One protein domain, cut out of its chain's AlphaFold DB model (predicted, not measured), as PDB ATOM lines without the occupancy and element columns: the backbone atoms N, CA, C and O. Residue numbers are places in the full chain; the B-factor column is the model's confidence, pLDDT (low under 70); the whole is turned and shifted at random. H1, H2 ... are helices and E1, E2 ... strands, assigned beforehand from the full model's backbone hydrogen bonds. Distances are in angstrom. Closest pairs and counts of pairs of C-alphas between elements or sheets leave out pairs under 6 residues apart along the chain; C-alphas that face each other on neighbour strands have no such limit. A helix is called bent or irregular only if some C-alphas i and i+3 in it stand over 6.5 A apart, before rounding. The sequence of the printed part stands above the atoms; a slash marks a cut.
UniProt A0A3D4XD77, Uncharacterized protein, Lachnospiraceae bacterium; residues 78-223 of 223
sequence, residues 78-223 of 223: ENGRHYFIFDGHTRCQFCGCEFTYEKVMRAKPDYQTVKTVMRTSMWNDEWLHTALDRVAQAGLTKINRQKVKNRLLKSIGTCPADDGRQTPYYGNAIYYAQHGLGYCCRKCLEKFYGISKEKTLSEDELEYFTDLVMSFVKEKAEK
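This is residues 78 to 223 of the 223 residues of an uncharacterized protein of Lachnospiraceae bacterium (UniProt A0A3D4XD77). Short helices are gathered at crossing angles round H6, which lies near the middle, with the long helix H8 crossing it on one side and the unnamed stretch 158 to 172 running along the other side. H4 sits at one end of the longest axis, and at the opposite end a small strand hairpin, E1 and E2, has H7 next to it on the inward side. The printed part has 146 residues with two named strands followed by eight named helices, E1 E2 H1 to H8; the sheet E1 - E2 is antiparallel and the class is mostly helix. The whole is compact, with a radius of gyration of the C-alphas of 14.5 A, and rounded, with spans of 42 by 34 by 26 A.

E1, residues 84 to 86, begins at C-alpha 84 (5.592, 38.197, -36.250), and E2, residues 90 to 92, follows it; they measure 6.9 A and 7.1 A from first to last C-alpha. H1 holds residues 102 to 106, H2 residues 111 to 118 and H3 residues 122 to 129, and H3 is 10.7 A long. H4, residues 134 to 142, is 13.8 A long and irregular: C-alphas 138 and 141 are 7.3 A apart. H5, residues 145 to 157, is 15.1 A long and begins at C-alpha 145 (-13.334, 47.584, -57.246); it is neither bent nor irregular, but only just, with C-alphas 154 and 157 6.0 A apart. H6 holds residues 173 to 180 and H7 residues 186 to 193. H8, residues 203 to 221, is the longest helix at 26.6 A and ends at C-alpha 221 (-21.141, 38.154, -48.078).

H6 and H8 are the hub, touching three helices each. They touch each other about perpendicular at 74 degrees, through residues 212 to 217 of H8 alone, with the C-alphas of Ala 177 and Val 213 closest at 5.6 A. H3 touches H6 at a shallow tilt of 32 degrees, only just short of steep, opposite ways; the closest C-alphas, of Asn 124 and Gly 180, are 4.4 A apart. H4 touches H6 only just about perpendicular, at 72 degrees, with the C-alphas of Ala 136 and Ala 173 closest at 5.0 A. H5 touches residues 206 to 214 of H8 at a steep tilt of 58 degrees, opposite ways, with the C-alphas of Lys 149 and Thr 210 closest at 6.0 A. H2 and H3 form a helical hairpin, opposite ways at 37 degrees, a tilt only just steep; their closest C-alphas, of Met 118 and Asn 124, are 5.5 A apart. H2 only just touches H8, with 3 pairs of C-alphas within 8 A, the closest being Tyr 111 and Leu 212 at 5.5 A. H1 touches H7, with the C-alphas of Arg 106 and Tyr 193 closest at 4.9 A. The closest C-alphas of E1 and H7, of Phe 86 and Lys 191, are 5.7 A apart. E1 and E2 are a hairpin, antiparallel at 143 degrees, with N 85 and O 91 2.9 A apart and N 91 and O 85 3.2 A apart, both within hydrogen-bond range. H4 and H7 are apart. Every O i to N i+4 pair is within hydrogen-bond range in H1, H2, H3, H5, H6, H7 and H8; in H4 it is 3 of 5.

The two C-alphas farthest apart, of Cys 95 and Lys 142, are 42.0 A apart. The printed part has no cut and ends at residue 223, the chain's last. The link from H5 to H6, residues 158 to 172, is long. The mean pLDDT of the printed part is 91.8, and residue 223 is the one residue under 70.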
ATOM      1  N   GLU A  78       3.468  26.692 -30.325       84.06
ATOM      2  CA  GLU A  78       3.407  25.223 -30.314       84.06
ATOM      3  C   GLU A  78       2.429  24.679 -31.363       84.06
ATOM      4  O   GLU A  78       2.694  23.648 -31.971       84.06
ATOM      5  N   ASN A  79       1.354  25.419 -31.654       85.12
ATOM      6  CA  ASN A  79       0.376  25.074 -32.688       85.12
ATOM      7  C   ASN A  79       0.628  25.812 -34.020       85.12
ATOM      8  O   ASN A  79      -0.277  25.941 -34.845       85.12
ATOM      9  N   GLY A  80       1.839  26.341 -34.240       86.50
ATOM     10  CA  GLY A  80       2.213  27.030 -35.482       86.50
ATOM     11  C   GLY A  80       1.586  28.418 -35.659       86.50
ATOM     12  O   GLY A  80       1.554  28.948 -36.773       86.50
ATOM     13  N   ARG A  81       1.075  29.018 -34.575       85.69
ATOM     14  CA  ARG A  81       0.489  30.360 -34.575       85.69
ATOM     15  C   ARG A  81       1.426  31.349 -33.889       85.69
ATOM     16  O   ARG A  81       1.679  31.311 -32.687       85.69
ATOM     17  N   HIS A  82       1.951  32.274 -34.675       84.81
ATOM     18  CA  HIS A  82       3.056  33.138 -34.289       84.81
ATOM     19  C   HIS A  82       2.663  34.614 -34.307       84.81
ATOM     20  O   HIS A  82       1.782  35.050 -35.050       84.81
ATOM     21  N   TYR A  83       3.363  35.416 -33.507       83.31
ATOM     22  CA  TYR A  83       3.262  36.871 -33.555       83.31
ATOM     23  C   TYR A  83       4.516  37.440 -34.206       83.31
ATOM     24  O   TYR A  83       5.551  37.604 -33.561       83.31
ATOM     25  N   PHE A  84       4.440  37.705 -35.506       83.19
ATOM     26  CA  PHE A  84       5.592  38.197 -36.250       83.19
ATOM     27  C   PHE A  84       5.842  39.690 -35.988       83.19
ATOM     28  O   PHE A  84       4.907  40.495 -35.955       83.19
ATOM     29  N   ILE A  85       7.105  40.085 -35.892       80.00
ATOM     30  CA  ILE A  85       7.569  41.477 -35.894       80.00
ATOM     31  C   ILE A  85       8.566  41.672 -37.038       80.00
ATOM     32  O   ILE A  85       9.100  40.694 -37.554       80.00
ATOM     33  N   PHE A  86       8.771  42.922 -37.456       80.25
ATOM     34  CA  PHE A  86       9.718  43.275 -38.515       80.25
ATOM     35  C   PHE A  86      10.765  44.245 -37.970       80.25
ATOM     36  O   PHE A  86      10.431  45.376 -37.606       80.25
ATOM     37  N   ASP A  87      12.011  43.788 -37.894       76.00
ATOM     38  CA  ASP A  87      13.182  44.544 -37.427       76.00
ATOM     39  C   ASP A  87      14.357  44.475 -38.422       76.00
ATOM     40  O   ASP A  87      15.515  44.622 -38.042       76.00
ATOM     41  N   GLY A  88      14.045  44.269 -39.707       78.69
ATOM     42  CA  GLY A  88      15.001  43.956 -40.778       78.69
ATOM     43  C   GLY A  88      14.863  42.511 -41.261       78.69
ATOM     44  O   GLY A  88      15.079  42.231 -42.436       78.69
ATOM     45  N   HIS A  89      14.383  41.631 -40.382       80.62
ATOM     46  CA  HIS A  89      13.915  40.288 -40.707       80.62
ATOM     47  C   HIS A  89      12.515  40.082 -40.116       80.62
ATOM     48  O   HIS A  89      12.140  40.724 -39.132       80.62
ATOM     49  N   THR A  90      11.719  39.194 -40.712       86.06
ATOM     50  CA  THR A  90      10.400  38.848 -40.167       86.06
ATOM     51  C   THR A  90      10.527  37.615 -39.281       86.06
ATOM     52  O   THR A  90      10.687  36.501 -39.776       86.06
ATOM     53  N   ARG A  91      10.419  37.806 -37.962       85.81
ATOM     54  CA  ARG A  91      10.539  36.737 -36.957       85.81
ATOM     55  C   ARG A  91       9.427  36.779 -35.924       85.81
ATOM     56  O   ARG A  91       8.867  37.841 -35.644       85.81
ATOM     57  N   CYS A  92       9.096  35.631 -35.348       84.44
ATOM     58  CA  CYS A  92       8.175  35.553 -34.227       84.44
ATOM     59  C   CYS A  92       8.798  36.226 -32.998       84.44
ATOM     60  O   CYS A  92       9.909  35.892 -32.594       84.44
ATOM     61  N   GLN A  93       8.066  37.139 -32.364       78.06
ATOM     62  CA  GLN A  93       8.517  37.852 -31.168       78.06
ATOM     63  C   GLN A  93       8.752  36.927 -29.960       78.06
ATOM     64  O   GLN A  93       9.478  37.303 -29.045       78.06
ATOM     65  N   PHE A  94       8.128  35.745 -29.943       78.88
ATOM     66  CA  PHE A  94       8.128  34.849 -28.786       78.88
ATOM     67  C   PHE A  94       9.110  33.685 -28.929       78.88
ATOM     68  O   PHE A  94       9.997  33.541 -28.096       78.88
ATOM     69  N   CYS A  95       8.991  32.880 -29.989       82.69
ATOM     70  CA  CYS A  95       9.891  31.742 -30.216       82.69
ATOM     71  C   CYS A  95      11.077  32.059 -31.140       82.69
ATOM     72  O   CYS A  95      11.958  31.224 -31.301       82.69
ATOM     73  N   GLY A  96      11.101  33.233 -31.781       84.25
ATOM     74  CA  GLY A  96      12.183  33.627 -32.684       84.25
ATOM     75  C   GLY A  96      12.173  32.958 -34.062       84.25
ATOM     76  O   GLY A  96      13.040  33.289 -34.865       84.25
ATOM     77  N   CYS A  97      11.219  32.064 -34.367       87.88
ATOM     78  CA  CYS A  97      11.154  31.424 -35.682       87.88
ATOM     79  C   CYS A  97      10.971  32.456 -36.803       87.88
ATOM     80  O   CYS A  97      10.266  33.458 -36.646       87.88
ATOM     81  N   GLU A  98      11.612  32.214 -37.940       88.62
ATOM     82  CA  GLU A  98      11.473  33.068 -39.112       88.62
ATOM     83  C   GLU A  98      10.124  32.849 -39.801       88.62
ATOM     84  O   GLU A  98       9.543  31.762 -39.772       88.62
ATOM     85  N   PHE A  99       9.627  33.889 -40.465       87.69
ATOM     86  CA  PHE A  99       8.481  33.764 -41.352       87.69
ATOM     87  C   PHE A  99       8.897  33.097 -42.668       87.69
ATOM     88  O   PHE A  99       9.264  33.748 -43.645       87.69
ATOM     89  N   THR A 100       8.817  31.771 -42.699       86.06
ATOM     90  CA  THR A 100       9.283  30.931 -43.815       86.06
ATOM     91  C   THR A 100       8.524  31.148 -45.129       86.06
ATOM     92  O   THR A 100       9.036  30.838 -46.205       86.06
ATOM     93  N   TYR A 101       7.321  31.723 -45.070       88.19
ATOM     94  CA  TYR A 101       6.443  31.933 -46.225       88.19
ATOM     95  C   TYR A 101       6.660  33.266 -46.948       88.19
ATOM     96  O   TYR A 101       5.905  33.603 -47.860       88.19
ATOM     97  N   GLU A 102       7.703  34.021 -46.605       84.00
ATOM     98  CA  GLU A 102       7.995  35.304 -47.249       84.00
ATOM     99  C   GLU A 102       8.115  35.184 -48.779       84.00
ATOM    100  O   GLU A 102       7.530  35.978 -49.516       84.00
ATOM    101  N   LYS A 103       8.819  34.156 -49.277       88.94
ATOM    102  CA  LYS A 103       8.967  33.909 -50.723       88.94
ATOM    103  C   LYS A 103       7.621  33.666 -51.407       88.94
ATOM    104  O   LYS A 103       7.401  34.175 -52.501       88.94
ATOM    105  N   VAL A 104       6.728  32.928 -50.745       94.81
ATOM    106  CA  VAL A 104       5.373  32.654 -51.243       94.81
ATOM    107  C   VAL A 104       4.598  33.959 -51.360       94.81
ATOM    108  O   VAL A 104       4.036  34.239 -52.409       94.81
ATOM    109  N   MET A 105       4.636  34.804 -50.330       94.75
ATOM    110  CA  MET A 105       3.924  36.083 -50.323       94.75
ATOM    111  C   MET A 105       4.471  37.082 -51.353       94.75
ATOM    112  O   MET A 105       3.691  37.765 -52.019       94.75
ATOM    113  N   ARG A 106       5.799  37.138 -51.535       93.12
ATOM    114  CA  ARG A 106       6.470  37.966 -52.558       93.12
ATOM    115  C   ARG A 106       6.076  37.572 -53.986       93.12
ATOM    116  O   ARG A 106       6.069  38.433 -54.864       93.12
ATOM    117  N   ALA A 107       5.709  36.308 -54.208       95.62
ATOM    118  CA  ALA A 107       5.200  35.817 -55.489       95.62
ATOM    119  C   ALA A 107       3.751  36.247 -55.788       95.62
ATOM    120  O   ALA A 107       3.250  35.933 -56.862       95.62
ATOM    121  N   LYS A 108       3.097  36.986 -54.874       96.56
ATOM    122  CA  LYS A 108       1.724  37.508 -55.014       96.56
ATOM    123  C   LYS A 108       0.705  36.393 -55.328       96.56
ATOM    124  O   LYS A 108       0.106  36.392 -56.403       96.56
ATOM    125  N   PRO A 109       0.536  35.414 -54.421       97.75
ATOM    126  CA  PRO A 109      -0.275  34.234 -54.678       97.75
ATOM    127  C   PRO A 109      -1.772  34.545 -54.548       97.75
ATOM    128  O   PRO A 109      -2.171  35.614 -54.092       97.75
ATOM    129  N   ASP A 110      -2.624  33.589 -54.905       98.12
ATOM    130  CA  ASP A 110      -4.070  33.766 -54.788       98.12
ATOM    131  C   ASP A 110      -4.554  33.977 -53.335       98.12
ATOM    132  O   ASP A 110      -3.855  33.741 -52.344       98.12
ATOM    133  N   TYR A 111      -5.816  34.390 -53.217       98.06
ATOM    134  CA  TYR A 111      -6.472  34.671 -51.944       98.06
ATOM    135  C   TYR A 111      -6.466  33.498 -50.948       98.06
ATOM    136  O   TYR A 111      -6.297  33.724 -49.747       98.06
ATOM    137  N   GLN A 112      -6.619  32.250 -51.403       97.62
ATOM    138  CA  GLN A 112      -6.643  31.089 -50.504       97.62
ATOM    139  C   GLN A 112      -5.252  30.792 -49.951       97.62
ATOM    140  O   GLN A 112      -5.100  30.511 -48.756       97.62
ATOM    141  N   THR A 113      -4.231  30.928 -50.789       97.50
ATOM    142  CA  THR A 113      -2.835  30.824 -50.370       97.50
ATOM    143  C   THR A 113      -2.490  31.925 -49.367       97.50
ATOM    144  O   THR A 113      -1.976  31.620 -48.289       97.50
ATOM    145  N   VAL A 114      -2.861  33.186 -49.636       97.62
ATOM    146  CA  VAL A 114      -2.662  34.300 -48.687       97.62
ATOM    147  C   VAL A 114      -3.333  34.009 -47.346       97.62
ATOM    148  O   VAL A 114      -2.690  34.149 -46.309       97.62
ATOM    149  N   LYS A 115      -4.593  33.557 -47.326       96.00
ATOM    150  CA  LYS A 115      -5.278  33.189 -46.073       96.00
ATOM    151  C   LYS A 115      -4.550  32.093 -45.313       96.00
ATOM    152  O   LYS A 115      -4.435  32.171 -44.095       96.00
ATOM    153  N   THR A 116      -4.094  31.066 -46.022       95.12
ATOM    154  CA  THR A 116      -3.388  29.928 -45.424       95.12
ATOM    155  C   THR A 116      -2.106  30.392 -44.749       95.12
ATOM    156  O   THR A 116      -1.856  30.039 -43.601       95.12
ATOM    157  N   VAL A 117      -1.354  31.270 -45.409       94.88
ATOM    158  CA  VAL A 117      -0.161  31.878 -44.821       94.88
ATOM    159  C   VAL A 117      -0.528  32.785 -43.640       94.88
ATOM    160  O   VAL A 117       0.073  32.681 -42.573       94.88
ATOM    161  N   MET A 118      -1.544  33.640 -43.777       94.12
ATOM    162  CA  MET A 118      -1.954  34.591 -42.735       94.12
ATOM    163  C   MET A 118      -2.503  33.923 -41.475       94.12
ATOM    164  O   MET A 118      -2.361  34.492 -40.399       94.12
ATOM    165  N   ARG A 119      -3.029  32.698 -41.573       91.75
ATOM    166  CA  ARG A 119      -3.417  31.872 -40.415       91.75
ATOM    167  C   ARG A 119      -2.245  31.525 -39.495       91.75
ATOM    168  O   ARG A 119      -2.448  31.309 -38.306       91.75
ATOM    169  N   THR A 120      -1.013  31.519 -40.013       90.69
ATOM    170  CA  THR A 120       0.188  31.334 -39.178       90.69
ATOM    171  C   THR A 120       0.514  32.577 -38.352       90.69
ATOM    172  O   THR A 120       1.207  32.487 -37.343       90.69
ATOM    173  N   SER A 121       0.012  33.752 -38.748       87.75
ATOM    174  CA  SER A 121       0.127  34.988 -37.982       87.75
ATOM    175  C   SER A 121      -1.113  35.161 -37.113       87.75
ATOM    176  O   SER A 121      -2.183  35.471 -37.625       87.75
ATOM    177  N   MET A 122      -0.975  35.034 -35.791       81.69
ATOM    178  CA  MET A 122      -2.102  35.147 -34.850       81.69
ATOM    179  C   MET A 122      -2.920  36.419 -35.051       81.69
ATOM    180  O   MET A 122      -4.145  36.387 -35.022       81.69
ATOM    181  N   TRP A 123      -2.230  37.537 -35.284       80.44
ATOM    182  CA  TRP A 123      -2.888  38.815 -35.517       80.44
ATOM    183  C   TRP A 123      -3.766  38.754 -36.765       80.44
ATOM    184  O   TRP A 123      -4.942  39.095 -36.726       80.44
ATOM    185  N   ASN A 124      -3.209  38.312 -37.890       89.19
ATOM    186  CA  ASN A 124      -3.938  38.290 -39.153       89.19
ATOM    187  C   ASN A 124      -5.048  37.231 -39.141       89.19
ATOM    188  O   ASN A 124      -6.141  37.502 -39.637       89.19
ATOM    189  N   ASP A 125      -4.805  36.082 -38.514       88.12
ATOM    190  CA  ASP A 125      -5.789  35.022 -38.318       88.12
ATOM    191  C   ASP A 125      -7.030  35.510 -37.561       88.12
ATOM    192  O   ASP A 125      -8.160  35.307 -38.016       88.12
ATOM    193  N   GLU A 126      -6.832  36.230 -36.454       85.75
ATOM    194  CA  GLU A 126      -7.919  36.836 -35.682       85.75
ATOM    195  C   GLU A 126      -8.771  37.747 -36.574       85.75
ATOM    196  O   GLU A 126     -10.001  37.654 -36.590       85.75
ATOM    197  N   TRP A 127      -8.132  38.580 -37.396       88.12
ATOM    198  CA  TRP A 127      -8.819  39.481 -38.320       88.12
ATOM    199  C   TRP A 127      -9.559  38.769 -39.455       88.12
ATOM    200  O   TRP A 127     -10.647  39.209 -39.839       88.12
ATOM    201  N   LEU A 128      -9.024  37.660 -39.973       89.69
ATOM    202  CA  LEU A 128      -9.718  36.831 -40.962       89.69
ATOM    203  C   LEU A 128     -11.021  36.257 -40.389       89.69
ATOM    204  O   LEU A 128     -12.049  36.234 -41.078       89.69
ATOM    205  N   HIS A 129     -11.005  35.844 -39.122       87.44
ATOM    206  CA  HIS A 129     -12.149  35.220 -38.453       87.44
ATOM    207  C   HIS A 129     -13.087  36.218 -37.769       87.44
ATOM    208  O   HIS A 129     -14.248  35.894 -37.528       87.44
ATOM    209  N   THR A 130     -12.640  37.453 -37.546       85.25
ATOM    210  CA  THR A 130     -13.451  38.502 -36.926       85.25
ATOM    211  C   THR A 130     -14.748  38.738 -37.712       85.25
ATOM    212  O   THR A 130     -14.759  38.871 -38.946       85.25
ATOM    213  N   ALA A 131     -15.861  38.792 -36.976       87.81
ATOM    214  CA  ALA A 131     -17.156  39.177 -37.513       87.81
ATOM    215  C   ALA A 131     -17.158  40.670 -37.865       87.81
ATOM    216  O   ALA A 131     -16.688  41.509 -37.094       87.81
ATOM    217  N   LEU A 132     -17.707  41.004 -39.030       87.69
ATOM    218  CA  LEU A 132     -17.894  42.396 -39.421       87.69
ATOM    219  C   LEU A 132     -18.886  43.067 -38.464       87.69
ATOM    220  O   LEU A 132     -19.914  42.484 -38.126       87.69
ATOM    221  N   ASP A 133     -18.604  44.297 -38.044       86.50
ATOM    222  CA  ASP A 133     -19.589  45.090 -37.307       86.50
ATOM    223  C   ASP A 133     -20.800  45.453 -38.188       86.50
ATOM    224  O   ASP A 133     -20.749  45.376 -39.416       86.50
ATOM    225  N   ARG A 134     -21.893  45.901 -37.558       83.88
ATOM    226  CA  ARG A 134     -23.159  46.210 -38.248       83.88
ATOM    227  C   ARG A 134     -23.005  47.228 -39.383       83.88
ATOM    228  O   ARG A 134     -23.708  47.130 -40.384       83.88
ATOM    229  N   VAL A 135     -22.101  48.200 -39.242       84.44
ATOM    230  CA  VAL A 135     -21.875  49.235 -40.261       84.44
ATOM    231  C   VAL A 135     -21.127  48.638 -41.451       84.44
ATOM    232  O   VAL A 135     -21.527  48.838 -42.597       84.44
ATOM    233  N   ALA A 136     -20.079  47.854 -41.186       90.12
ATOM    234  CA  ALA A 136     -19.338  47.134 -42.213       90.12
ATOM    235  C   ALA A 136     -20.227  46.121 -42.957       90.12
ATOM    236  O   ALA A 136     -20.163  46.069 -44.184       90.12
ATOM    237  N   GLN A 137     -21.085  45.386 -42.241       91.69
ATOM    238  CA  GLN A 137     -22.063  44.455 -42.818       91.69
ATOM    239  C   GLN A 137     -23.047  45.171 -43.750       91.69
ATOM    240  O   GLN A 137     -23.165  44.805 -44.916       91.69
ATOM    241  N   ALA A 138     -23.692  46.247 -43.282       88.88
ATOM    242  CA  ALA A 138     -24.635  47.026 -44.091       88.88
ATOM    243  C   ALA A 138     -23.984  47.674 -45.330       88.88
ATOM    244  O   ALA A 138     -24.665  48.025 -46.297       88.88
ATOM    245  N   GLY A 139     -22.662  47.865 -45.301       92.62
ATOM    246  CA  GLY A 139     -21.877  48.423 -46.397       92.62
ATOM    247  C   GLY A 139     -21.371  47.407 -47.426       92.62
ATOM    248  O   GLY A 139     -20.914  47.851 -48.479       92.62
ATOM    249  N   LEU A 140     -21.445  46.094 -47.165       93.38
ATOM    250  CA  LEU A 140     -20.843  45.050 -48.014       93.38
ATOM    251  C   LEU A 140     -21.292  45.139 -49.474       93.38
ATOM    252  O   LEU A 140     -20.460  45.200 -50.375       93.38
ATOM    253  N   THR A 141     -22.601  45.242 -49.704       91.44
ATOM    254  CA  THR A 141     -23.202  45.307 -51.051       91.44
ATOM    255  C   THR A 141     -22.805  46.559 -51.833       91.44
ATOM    256  O   THR A 141     -22.949  46.612 -53.050       91.44
ATOM    257  N   LYS A 142     -22.289  47.585 -51.145       93.44
ATOM    258  CA  LYS A 142     -21.872  48.859 -51.739       93.44
ATOM    259  C   LYS A 142     -20.383  48.889 -52.081       93.44
ATOM    260  O   LYS A 142     -19.917  49.920 -52.586       93.44
ATOM    261  N   ILE A 143     -19.624  47.840 -51.759       96.56
ATOM    262  CA  ILE A 143     -18.199  47.743 -52.081       96.56
ATOM    263  C   ILE A 143     -18.048  47.348 -53.549       96.56
ATOM    264  O   ILE A 143     -18.673  46.413 -54.031       96.56
ATOM    265  N   ASN A 144     -17.196  48.080 -54.260       97.06
ATOM    266  CA  ASN A 144     -16.820  47.783 -55.636       97.06
ATOM    267  C   ASN A 144     -15.313  48.001 -55.819       97.06
ATOM    268  O   ASN A 144     -14.664  48.632 -54.975       97.06
ATOM    269  N   ARG A 145     -14.771  47.513 -56.943       97.75
ATOM    270  CA  ARG A 145     -13.334  47.584 -57.246       97.75
ATOM    271  C   ARG A 145     -12.781  49.006 -57.151       97.75
ATOM    272  O   ARG A 145     -11.749  49.210 -56.524       97.75
ATOM    273  N   GLN A 146     -13.490  50.003 -57.684       97.88
ATOM    274  CA  GLN A 146     -13.019  51.391 -57.662       97.88
ATOM    275  C   GLN A 146     -12.895  51.948 -56.237       97.88
ATOM    276  O   GLN A 146     -11.914  52.614 -55.911       97.88
ATOM    277  N   LYS A 147     -13.863  51.664 -55.356       97.69
ATOM    278  CA  LYS A 147     -13.795  52.071 -53.941       97.69
ATOM    279  C   LYS A 147     -12.619  51.418 -53.225       97.69
ATOM    280  O   LYS A 147     -11.953  52.089 -52.437       97.69
ATOM    281  N   VAL A 148     -12.364  50.141 -53.508       98.44
ATOM    282  CA  VAL A 148     -11.204  49.418 -52.978       98.44
ATOM    283  C   VAL A 148      -9.913  50.061 -53.473       98.44
ATOM    284  O   VAL A 148      -9.132  50.515 -52.640       98.44
ATOM    285  N   LYS A 149      -9.731  50.222 -54.790       98.25
ATOM    286  CA  LYS A 149      -8.559  50.894 -55.373       98.25
ATOM    287  C   LYS A 149      -8.309  52.258 -54.752       98.25
ATOM    288  O   LYS A 149      -7.224  52.499 -54.234       98.25
ATOM    289  N   ASN A 150      -9.325  53.122 -54.708       98.00
ATOM    290  CA  ASN A 150      -9.218  54.467 -54.132       98.00
ATOM    291  C   ASN A 150      -8.769  54.434 -52.664       98.00
ATOM    292  O   ASN A 150      -8.017  55.301 -52.214       98.00
ATOM    293  N   ARG A 151      -9.239  53.445 -51.896       97.62
ATOM    294  CA  ARG A 151      -8.822  53.243 -50.508       97.62
ATOM    295  C   ARG A 151      -7.374  52.761 -50.419       97.62
ATOM    296  O   ARG A 151      -6.624  53.279 -49.589       97.62
ATOM    297  N   LEU A 152      -6.978  51.790 -51.237       98.19
ATOM    298  CA  LEU A 152      -5.622  51.239 -51.237       98.19
ATOM    299  C   LEU A 152      -4.594  52.278 -51.697       98.19
ATOM    300  O   LEU A 152      -3.591  52.455 -51.016       98.19
ATOM    301  N   LEU A 153      -4.896  53.065 -52.732       97.44
ATOM    302  CA  LEU A 153      -4.066  54.188 -53.192       97.44
ATOM    303  C   LEU A 153      -3.730  55.152 -52.048       97.44
ATOM    304  O   LEU A 153      -2.572  55.504 -51.853       97.44
ATOM    305  N   LYS A 154      -4.733  55.513 -51.236       96.44
ATOM    306  CA  LYS A 154      -4.560  56.416 -50.088       96.44
ATOM    307  C   LYS A 154      -3.832  55.781 -48.904       96.44
ATOM    308  O   LYS A 154      -3.142  56.482 -48.178       96.44
ATOM    309  N   SER A 155      -4.055  54.491 -48.652       96.56
ATOM    310  CA  SER A 155      -3.569  53.840 -47.425       96.56
ATOM    311  C   SER A 155      -2.219  53.148 -47.581       96.56
ATOM    312  O   SER A 155      -1.473  53.080 -46.606       96.56
ATOM    313  N   ILE A 156      -1.913  52.633 -48.773       97.50
ATOM    314  CA  ILE A 156      -0.703  51.858 -49.058       97.50
ATOM    315  C   ILE A 156      -0.087  52.135 -50.436       97.50
ATOM    316  O   ILE A 156       0.941  51.537 -50.726       97.50
ATOM    317  N   GLY A 157      -0.661  52.990 -51.292       96.94
ATOM    318  CA  GLY A 157      -0.087  53.280 -52.616       96.94
ATOM    319  C   GLY A 157       1.328  53.861 -52.519       96.94
ATOM    320  O   GLY A 157       2.248  53.395 -53.187       96.94
ATOM    321  N   THR A 158       1.510  54.802 -51.598       96.56
ATOM    322  CA  THR A 158       2.800  55.321 -51.119       96.56
ATOM    323  C   THR A 158       2.834  55.258 -49.590       96.56
ATOM    324  O   THR A 158       1.866  54.810 -48.972       96.56
ATOM    325  N   CYS A 159       3.938  55.661 -48.954       95.06
ATOM    326  CA  CYS A 159       4.008  55.771 -47.494       95.06
ATOM    327  C   CYS A 159       3.289  57.037 -46.999       95.06
ATOM    328  O   CYS A 159       3.797  58.137 -47.237       95.06
ATOM    329  N   PRO A 160       2.127  56.925 -46.321       92.50
ATOM    330  CA  PRO A 160       1.442  58.092 -45.783       92.50
ATOM    331  C   PRO A 160       2.120  58.598 -44.499       92.50
ATOM    332  O   PRO A 160       2.831  57.866 -43.810       92.50
ATOM    333  N   ALA A 161       1.853  59.853 -44.129       90.56
ATOM    334  CA  ALA A 161       2.418  60.464 -42.921       90.56
ATOM    335  C   ALA A 161       1.996  59.755 -41.617       90.56
ATOM    336  O   ALA A 161       2.735  59.755 -40.631       90.56
ATOM    337  N   ASP A 162       0.812  59.143 -41.602       87.88
ATOM    338  CA  ASP A 162       0.235  58.411 -40.476       87.88
ATOM    339  C   ASP A 162       0.344  56.883 -40.632       87.88
ATOM    340  O   ASP A 162      -0.474  56.141 -40.082       87.88
ATOM    341  N   ASP A 163       1.367  56.395 -41.345       90.50
ATOM    342  CA  ASP A 163       1.569  54.962 -41.572       90.50
ATOM    343  C   ASP A 163       1.571  54.132 -40.269       90.50
ATOM    344  O   ASP A 163       2.241  54.440 -39.275       90.50
ATOM    345  N   GLY A 164       0.791  53.052 -40.277       85.50
ATOM    346  CA  GLY A 164       0.466  52.215 -39.122       85.50
ATOM    347  C   GLY A 164      -0.799  52.642 -38.367       85.50
ATOM    348  O   GLY A 164      -1.173  51.979 -37.401       85.50
ATOM    349  N   ARG A 165      -1.454  53.740 -38.761       81.44
ATOM    350  CA  ARG A 165      -2.679  54.273 -38.123       81.44
ATOM    351  C   ARG A 165      -3.768  54.669 -39.113       81.44
ATOM    352  O   ARG A 165      -4.916  54.827 -38.707       81.44
ATOM    353  N   GLN A 166      -3.426  54.776 -40.390       88.81
ATOM    354  CA  GLN A 166      -4.311  55.202 -41.468       88.81
ATOM    355  C   GLN A 166      -5.495  54.259 -41.708       88.81
ATOM    356  O   GLN A 166      -6.465  54.639 -42.370       88.81
ATOM    357  N   THR A 167      -5.419  53.011 -41.227       89.81
ATOM    358  CA  THR A 167      -6.454  51.985 -41.409       89.81
ATOM    359  C   THR A 167      -7.196  51.720 -40.109       89.81
ATOM    360  O   THR A 167      -6.662  51.034 -39.235       89.81
ATOM    361  N   PRO A 168      -8.438  52.238 -39.979       89.00
ATOM    362  CA  PRO A 168      -9.284  51.954 -38.833       89.00
ATOM    363  C   PRO A 168      -9.550  50.459 -38.672       89.00
ATOM    364  O   PRO A 168      -9.269  49.646 -39.546       89.00
ATOM    365  N   TYR A 169     -10.128  50.098 -37.539       84.44
ATOM    366  CA  TYR A 169     -10.367  48.708 -37.164       84.44
ATOM    367  C   TYR A 169     -11.825  48.259 -37.372       84.44
ATOM    368  O   TYR A 169     -12.144  47.101 -37.121       84.44
ATOM    369  N   TYR A 170     -12.717  49.166 -37.782       84.56
ATOM    370  CA  TYR A 170     -14.166  48.955 -37.835       84.56
ATOM    371  C   TYR A 170     -14.842  49.888 -38.850       84.56
ATOM    372  O   TYR A 170     -14.233  50.833 -39.355       84.56
ATOM    373  N   GLY A 171     -16.117  49.637 -39.136       83.88
ATOM    374  CA  GLY A 171     -16.995  50.488 -39.938       83.88
ATOM    375  C   GLY A 171     -16.890  50.289 -41.449       83.88
ATOM    376  O   GLY A 171     -17.695  50.848 -42.189       83.88
ATOM    377  N   ASN A 172     -15.926  49.504 -41.935       93.38
ATOM    378  CA  ASN A 172     -15.795  49.186 -43.356       93.38
ATOM    379  C   ASN A 172     -15.107  47.830 -43.556       93.38
ATOM    380  O   ASN A 172     -14.006  47.626 -43.046       93.38
ATOM    381  N   ALA A 173     -15.711  46.926 -44.333       96.75
ATOM    382  CA  ALA A 173     -15.167  45.587 -44.579       96.75
ATOM    383  C   ALA A 173     -13.787  45.599 -45.269       96.75
ATOM    384  O   ALA A 173     -12.992  44.690 -45.038       96.75
ATOM    385  N   ILE A 174     -13.454  46.651 -46.030       98.19
ATOM    386  CA  ILE A 174     -12.115  46.824 -46.620       98.19
ATOM    387  C   ILE A 174     -11.044  46.871 -45.522       98.19
ATOM    388  O   ILE A 174      -9.962  46.324 -45.697       98.19
ATOM    389  N   TYR A 175     -11.341  47.475 -44.369       96.19
ATOM    390  CA  TYR A 175     -10.377  47.561 -43.272       96.19
ATOM    391  C   TYR A 175     -10.106  46.192 -42.650       96.19
ATOM    392  O   TYR A 175      -8.954  45.847 -42.405       96.19
ATOM    393  N   TYR A 176     -11.157  45.390 -42.454       95.75
ATOM    394  CA  TYR A 176     -11.024  44.013 -41.979       95.75
ATOM    395  C   TYR A 176     -10.189  43.177 -42.954       95.75
ATOM    396  O   TYR A 176      -9.292  42.465 -42.513       95.75
ATOM    397  N   ALA A 177     -10.415  43.329 -44.265       97.94
ATOM    398  CA  ALA A 177      -9.603  42.677 -45.290       97.94
ATOM    399  C   ALA A 177      -8.126  43.095 -45.191       97.94
ATOM    400  O   ALA A 177      -7.247  42.245 -45.104       97.94
ATOM    401  N   GLN A 178      -7.846  44.400 -45.128       97.94
ATOM    402  CA  GLN A 178      -6.485  44.930 -45.016       97.94
ATOM    403  C   GLN A 178      -5.735  44.402 -43.778       97.94
ATOM    404  O   GLN A 178      -4.548  44.080 -43.868       97.94
ATOM    405  N   HIS A 179      -6.407  44.305 -42.623       95.12
ATOM    406  CA  HIS A 179      -5.816  43.738 -41.405       95.12
ATOM    407  C   HIS A 179      -5.653  42.220 -41.497       95.12
ATOM    408  O   HIS A 179      -4.584  41.710 -41.177       95.12
ATOM    409  N   GLY A 180      -6.661  41.496 -41.986       95.44
ATOM    410  CA  GLY A 180      -6.623  40.035 -42.112       95.44
ATOM    411  C   GLY A 180      -5.631  39.530 -43.154       95.44
ATOM    412  O   GLY A 180      -5.111  38.430 -43.025       95.44
ATOM    413  N   LEU A 181      -5.324  40.345 -44.160       97.44
ATOM    414  CA  LEU A 181      -4.443  39.967 -45.263       97.44
ATOM    415  C   LEU A 181      -3.044  40.590 -45.157       97.44
ATOM    416  O   LEU A 181      -2.201  40.354 -46.007       97.44
ATOM    417  N   GLY A 182      -2.758  41.356 -44.100       95.00
ATOM    418  CA  GLY A 182      -1.387  41.780 -43.798       95.00
ATOM    419  C   GLY A 182      -0.879  42.959 -44.626       95.00
ATOM    420  O   GLY A 182       0.322  43.074 -44.848       95.00
ATOM    421  N   TYR A 183      -1.758  43.874 -45.039       97.00
ATOM    422  CA  TYR A 183      -1.379  45.097 -45.767       97.00
ATOM    423  C   TYR A 183      -2.214  46.322 -45.361       97.00
ATOM    424  O   TYR A 183      -2.561  47.181 -46.171       97.00
ATOM    425  N   CYS A 184      -2.544  46.448 -44.075       95.38
ATOM    426  CA  CYS A 184      -3.230  47.633 -43.547       95.38
ATOM    427  C   CYS A 184      -2.363  48.893 -43.483       95.38
ATOM    428  O   CYS A 184      -2.905  49.995 -43.379       95.38
ATOM    429  N   CYS A 185      -1.043  48.733 -43.571       95.19
ATOM    430  CA  CYS A 185      -0.072  49.810 -43.668       95.19
ATOM    431  C   CYS A 185       1.175  49.369 -44.445       95.19
ATOM    432  O   CYS A 185       1.336  48.178 -44.733       95.19
ATOM    433  N   ARG A 186       2.076  50.306 -44.761       96.12
ATOM    434  CA  ARG A 186       3.319  50.008 -45.488       96.12
ATOM    435  C   ARG A 186       4.261  49.110 -44.703       96.12
ATOM    436  O   ARG A 186       4.875  48.243 -45.305       96.12
ATOM    437  N   LYS A 187       4.317  49.231 -43.372       91.56
ATOM    438  CA  LYS A 187       5.093  48.298 -42.531       91.56
ATOM    439  C   LYS A 187       4.578  46.864 -42.604       91.56
ATOM    440  O   LYS A 187       5.372  45.933 -42.598       91.56
ATOM    441  N   CYS A 188       3.260  46.665 -42.661       93.75
ATOM    442  CA  CYS A 188       2.688  45.329 -42.841       93.75
ATOM    443  C   CYS A 188       2.995  44.788 -44.241       93.75
ATOM    444  O   CYS A 188       3.419  43.644 -44.370       93.75
ATOM    445  N   LEU A 189       2.846  45.635 -45.261       95.56
ATOM    446  CA  LEU A 189       3.167  45.297 -46.642       95.56
ATOM    447  C   LEU A 189       4.641  44.880 -46.800       95.56
ATOM    448  O   LEU A 189       4.937  43.861 -47.411       95.56
ATOM    449  N   GLU A 190       5.559  45.619 -46.185       94.12
ATOM    450  CA  GLU A 190       6.986  45.300 -46.158       94.12
ATOM    451  C   GLU A 190       7.252  43.986 -45.419       94.12
ATOM    452  O   GLU A 190       7.866  43.078 -45.972       94.12
ATOM    453  N   LYS A 191       6.699  43.842 -44.212       90.94
ATOM    454  CA  LYS A 191       6.853  42.653 -43.368       90.94
ATOM    455  C   LYS A 191       6.394  41.359 -44.044       90.94
ATOM    456  O   LYS A 191       7.051  40.330 -43.900       90.94
ATOM    457  N   PHE A 192       5.226  41.383 -44.685       94.19
ATOM    458  CA  PHE A 192       4.581  40.171 -45.189       94.19
ATOM    459  C   PHE A 192       4.803  39.944 -46.679       94.19
ATOM    460  O   PHE A 192       4.936  38.797 -47.086       94.19
ATOM    461  N   TYR A 193       4.849  41.006 -47.484       95.12
ATOM    462  CA  TYR A 193       4.972  40.920 -48.941       95.12
ATOM    463  C   TYR A 193       6.354  41.347 -49.449       95.12
ATOM    464  O   TYR A 193       6.599  41.274 -50.651       95.12
ATOM    465  N   GLY A 194       7.258  41.800 -48.574       93.06
ATOM    466  CA  GLY A 194       8.609  42.221 -48.952       93.06
ATOM    467  C   GLY A 194       8.655  43.501 -49.790       93.06
ATOM    468  O   GLY A 194       9.668  43.781 -50.428       93.06
ATOM    469  N   ILE A 195       7.565  44.273 -49.836       94.88
ATOM    470  CA  ILE A 195       7.501  45.521 -50.601       94.88
ATOM    471  C   ILE A 195       7.894  46.679 -49.676       94.88
ATOM    472  O   ILE A 195       7.101  47.081 -48.823       94.88
ATOM    473  N   SER A 196       9.107  47.219 -49.853       94.31
ATOM    474  CA  SER A 196       9.650  48.280 -48.986       94.31
ATOM    475  C   SER A 196       8.736  49.500 -48.938       94.31
ATOM    476  O   SER A 196       8.110  49.867 -49.936       94.31
ATOM    477  N   LYS A 197       8.641  50.157 -47.782       93.50
ATOM    478  CA  LYS A 197       7.750  51.314 -47.575       93.50
ATOM    479  C   LYS A 197       8.062  52.508 -48.490       93.50
ATOM    480  O   LYS A 197       7.165  53.295 -48.767       93.50
ATOM    481  N   GLU A 198       9.289  52.619 -48.982       93.00
ATOM    482  CA  GLU A 198       9.773  53.664 -49.890       93.00
ATOM    483  C   GLU A 198       9.295  53.460 -51.334       93.00
ATOM    484  O   GLU A 198       9.254  54.413 -52.110       93.00
ATOM    485  N   LYS A 199       8.915  52.232 -51.707       95.19
ATOM    486  CA  LYS A 199       8.474  51.904 -53.066       95.19
ATOM    487  C   LYS A 199       7.000  52.265 -53.277       95.19
ATOM    488  O   LYS A 199       6.119  51.680 -52.648       95.19
ATOM    489  N   THR A 200       6.707  53.133 -54.239       97.44
ATOM    490  CA  THR A 200       5.335  53.322 -54.744       97.44
ATOM    491  C   THR A 200       4.817  52.030 -55.376       97.44
ATOM    492  O   THR A 200       5.534  51.393 -56.149       97.44
ATOM    493  N   LEU A 201       3.583  51.629 -55.056       97.94
ATOM    494  CA  LEU A 201       2.963  50.479 -55.714       97.94
ATOM    495  C   LEU A 201       2.768  50.751 -57.204       97.94
ATOM    496  O   LEU A 201       2.277  51.810 -57.593       97.94
ATOM    497  N   SER A 202       3.119  49.762 -58.017       97.62
ATOM    498  CA  SER A 202       2.702  49.700 -59.420       97.62
ATOM    499  C   SER A 202       1.192  49.464 -59.540       97.62
ATOM    500  O   SER A 202       0.552  48.997 -58.595       97.62
ATOM    501  N   GLU A 203       0.628  49.747 -60.715       97.25
ATOM    502  CA  GLU A 203      -0.791  49.477 -60.983       97.25
ATOM    503  C   GLU A 203      -1.113  47.981 -60.843       97.25
ATOM    504  O   GLU A 203      -2.106  47.639 -60.213       97.25
ATOM    505  N   ASP A 204      -0.230  47.089 -61.306       97.75
ATOM    506  CA  ASP A 204      -0.403  45.635 -61.161       97.75
ATOM    507  C   ASP A 204      -0.383  45.185 -59.692       97.75
ATOM    508  O   ASP A 204      -1.142  44.309 -59.281       97.75
ATOM    509  N   GLU A 205       0.475  45.791 -58.862       98.00
ATOM    510  CA  GLU A 205       0.466  45.541 -57.416       98.00
ATOM    511  C   GLU A 205      -0.833  46.033 -56.780       98.00
ATOM    512  O   GLU A 205      -1.420  45.334 -55.953       98.00
ATOM    513  N   LEU A 206      -1.301  47.219 -57.167       98.06
ATOM    514  CA  LEU A 206      -2.556  47.773 -56.676       98.06
ATOM    515  C   LEU A 206      -3.761  46.916 -57.098       98.06
ATOM    516  O   LEU A 206      -4.665  46.705 -56.284       98.06
ATOM    517  N   GLU A 207      -3.765  46.402 -58.328       98.38
ATOM    518  CA  GLU A 207      -4.776  45.475 -58.847       98.38
ATOM    519  C   GLU A 207      -4.787  44.179 -58.040       98.38
ATOM    520  O   GLU A 207      -5.834  43.787 -57.524       98.38
ATOM    521  N   TYR A 208      -3.615  43.588 -57.811       98.62
ATOM    522  CA  TYR A 208      -3.466  42.382 -57.003       98.62
ATOM    523  C   TYR A 208      -4.044  42.548 -55.585       98.62
ATOM    524  O   TYR A 208      -4.875  41.754 -55.140       98.62
ATOM    525  N   PHE A 209      -3.675  43.613 -54.867       98.62
ATOM    526  CA  PHE A 209      -4.233  43.860 -53.530       98.62
ATOM    527  C   PHE A 209      -5.729  44.195 -53.570       98.62
ATOM    528  O   PHE A 209      -6.453  43.901 -52.613       98.62
ATOM    529  N   THR A 210      -6.208  44.787 -54.667       98.69
ATOM    530  CA  THR A 210      -7.639  45.015 -54.898       98.69
ATOM    531  C   THR A 210      -8.382  43.690 -55.027       98.69
ATOM    532  O   THR A 210      -9.408  43.517 -54.366       98.69
ATOM    533  N   ASP A 211      -7.854  42.740 -55.800       98.75
ATOM    534  CA  ASP A 211      -8.436  41.404 -55.969       98.75
ATOM    535  C   ASP A 211      -8.574  40.668 -54.644       98.75
ATOM    536  O   ASP A 211      -9.657  40.177 -54.325       98.75
ATOM    537  N   LEU A 212      -7.527  40.682 -53.818       98.69
ATOM    538  CA  LEU A 212      -7.562  40.054 -52.499       98.69
ATOM    539  C   LEU A 212      -8.672  40.624 -51.596       98.69
ATOM    540  O   LEU A 212      -9.370  39.868 -50.913       98.69
ATOM    541  N   VAL A 213      -8.885  41.948 -51.605       98.56
ATOM    542  CA  VAL A 213      -9.998  42.569 -50.860       98.56
ATOM    543  C   VAL A 213     -11.346  42.152 -51.445       98.56
ATOM    544  O   VAL A 213     -12.268  41.858 -50.684       98.56
ATOM    545  N   MET A 214     -11.484  42.118 -52.771       98.44
ATOM    546  CA  MET A 214     -12.734  41.712 -53.418       98.44
ATOM    547  C   MET A 214     -13.084  40.253 -53.102       98.44
ATOM    548  O   MET A 214     -14.238  39.972 -52.779       98.44
ATOM    549  N   SER A 215     -12.103  39.346 -53.105       98.25
ATOM    550  CA  SER A 215     -12.287  37.951 -52.681       98.25
ATOM    551  C   SER A 215     -12.699  37.847 -51.213       98.25
ATOM    552  O   SER A 215     -13.631  37.110 -50.895       98.25
ATOM    553  N   PHE A 216     -12.080  38.632 -50.324       97.69
ATOM    554  CA  PHE A 216     -12.465  38.682 -48.911       97.69
ATOM    555  C   PHE A 216     -13.902  39.159 -48.707       97.69
ATOM    556  O   PHE A 216     -14.656  38.566 -47.936       97.69
ATOM    557  N   VAL A 217     -14.289  40.236 -49.388       96.62
ATOM    558  CA  VAL A 217     -15.638  40.806 -49.294       96.62
ATOM    559  C   VAL A 217     -16.677  39.830 -49.833       96.62
ATOM    560  O   VAL A 217     -17.715  39.664 -49.197       96.62
ATOM    561  N   LYS A 218     -16.381  39.151 -50.948       96.25
ATOM    562  CA  LYS A 218     -17.237  38.098 -51.503       96.25
ATOM    563  C   LYS A 218     -17.453  36.972 -50.489       96.25
ATOM    564  O   LYS A 218     -18.596  36.681 -50.162       96.25
ATOM    565  N   GLU A 219     -16.381  36.425 -49.913       95.19
ATOM    566  CA  GLU A 219     -16.494  35.364 -48.899       95.19
ATOM    567  C   GLU A 219     -17.307  35.813 -47.673       95.19
ATOM    568  O   GLU A 219     -18.084  35.039 -47.120       95.19
ATOM    569  N   LYS A 220     -17.139  37.060 -47.217       93.25
ATOM    570  CA  LYS A 220     -17.897  37.592 -46.071       93.25
ATOM    571  C   LYS A 220     -19.373  37.854 -46.385       93.25
ATOM    572  O   LYS A 220     -20.139  37.970 -45.439       93.25
ATOM    573  N   ALA A 221     -19.752  37.983 -47.655       90.94
ATOM    574  CA  ALA A 221     -21.141  38.154 -48.078       90.94
ATOM    575  C   ALA A 221     -21.880  36.816 -48.275       90.94
ATOM    576  O   ALA A 221     -23.105  36.803 -48.288       90.94
ATOM    577  N   GLU A 222     -21.145  35.713 -48.433       87.62
ATOM    578  CA  GLU A 222     -21.682  34.352 -48.598       87.62
ATOM    579  C   GLU A 222     -21.937  33.629 -47.257       87.62
ATOM    580  O   GLU A 222     -22.477  32.525 -47.253       87.62
ATOM    581  N   LYS A 223     -21.539  34.236 -46.130       68.25
ATOM    582  CA  LYS A 223     -21.708  33.725 -44.759       68.25
ATOM    583  C   LYS A 223     -22.855  34.422 -44.043       68.25
ATOM    584  O   LYS A 223     -23.565  33.720 -43.294       68.25
TER     585      LYS A 223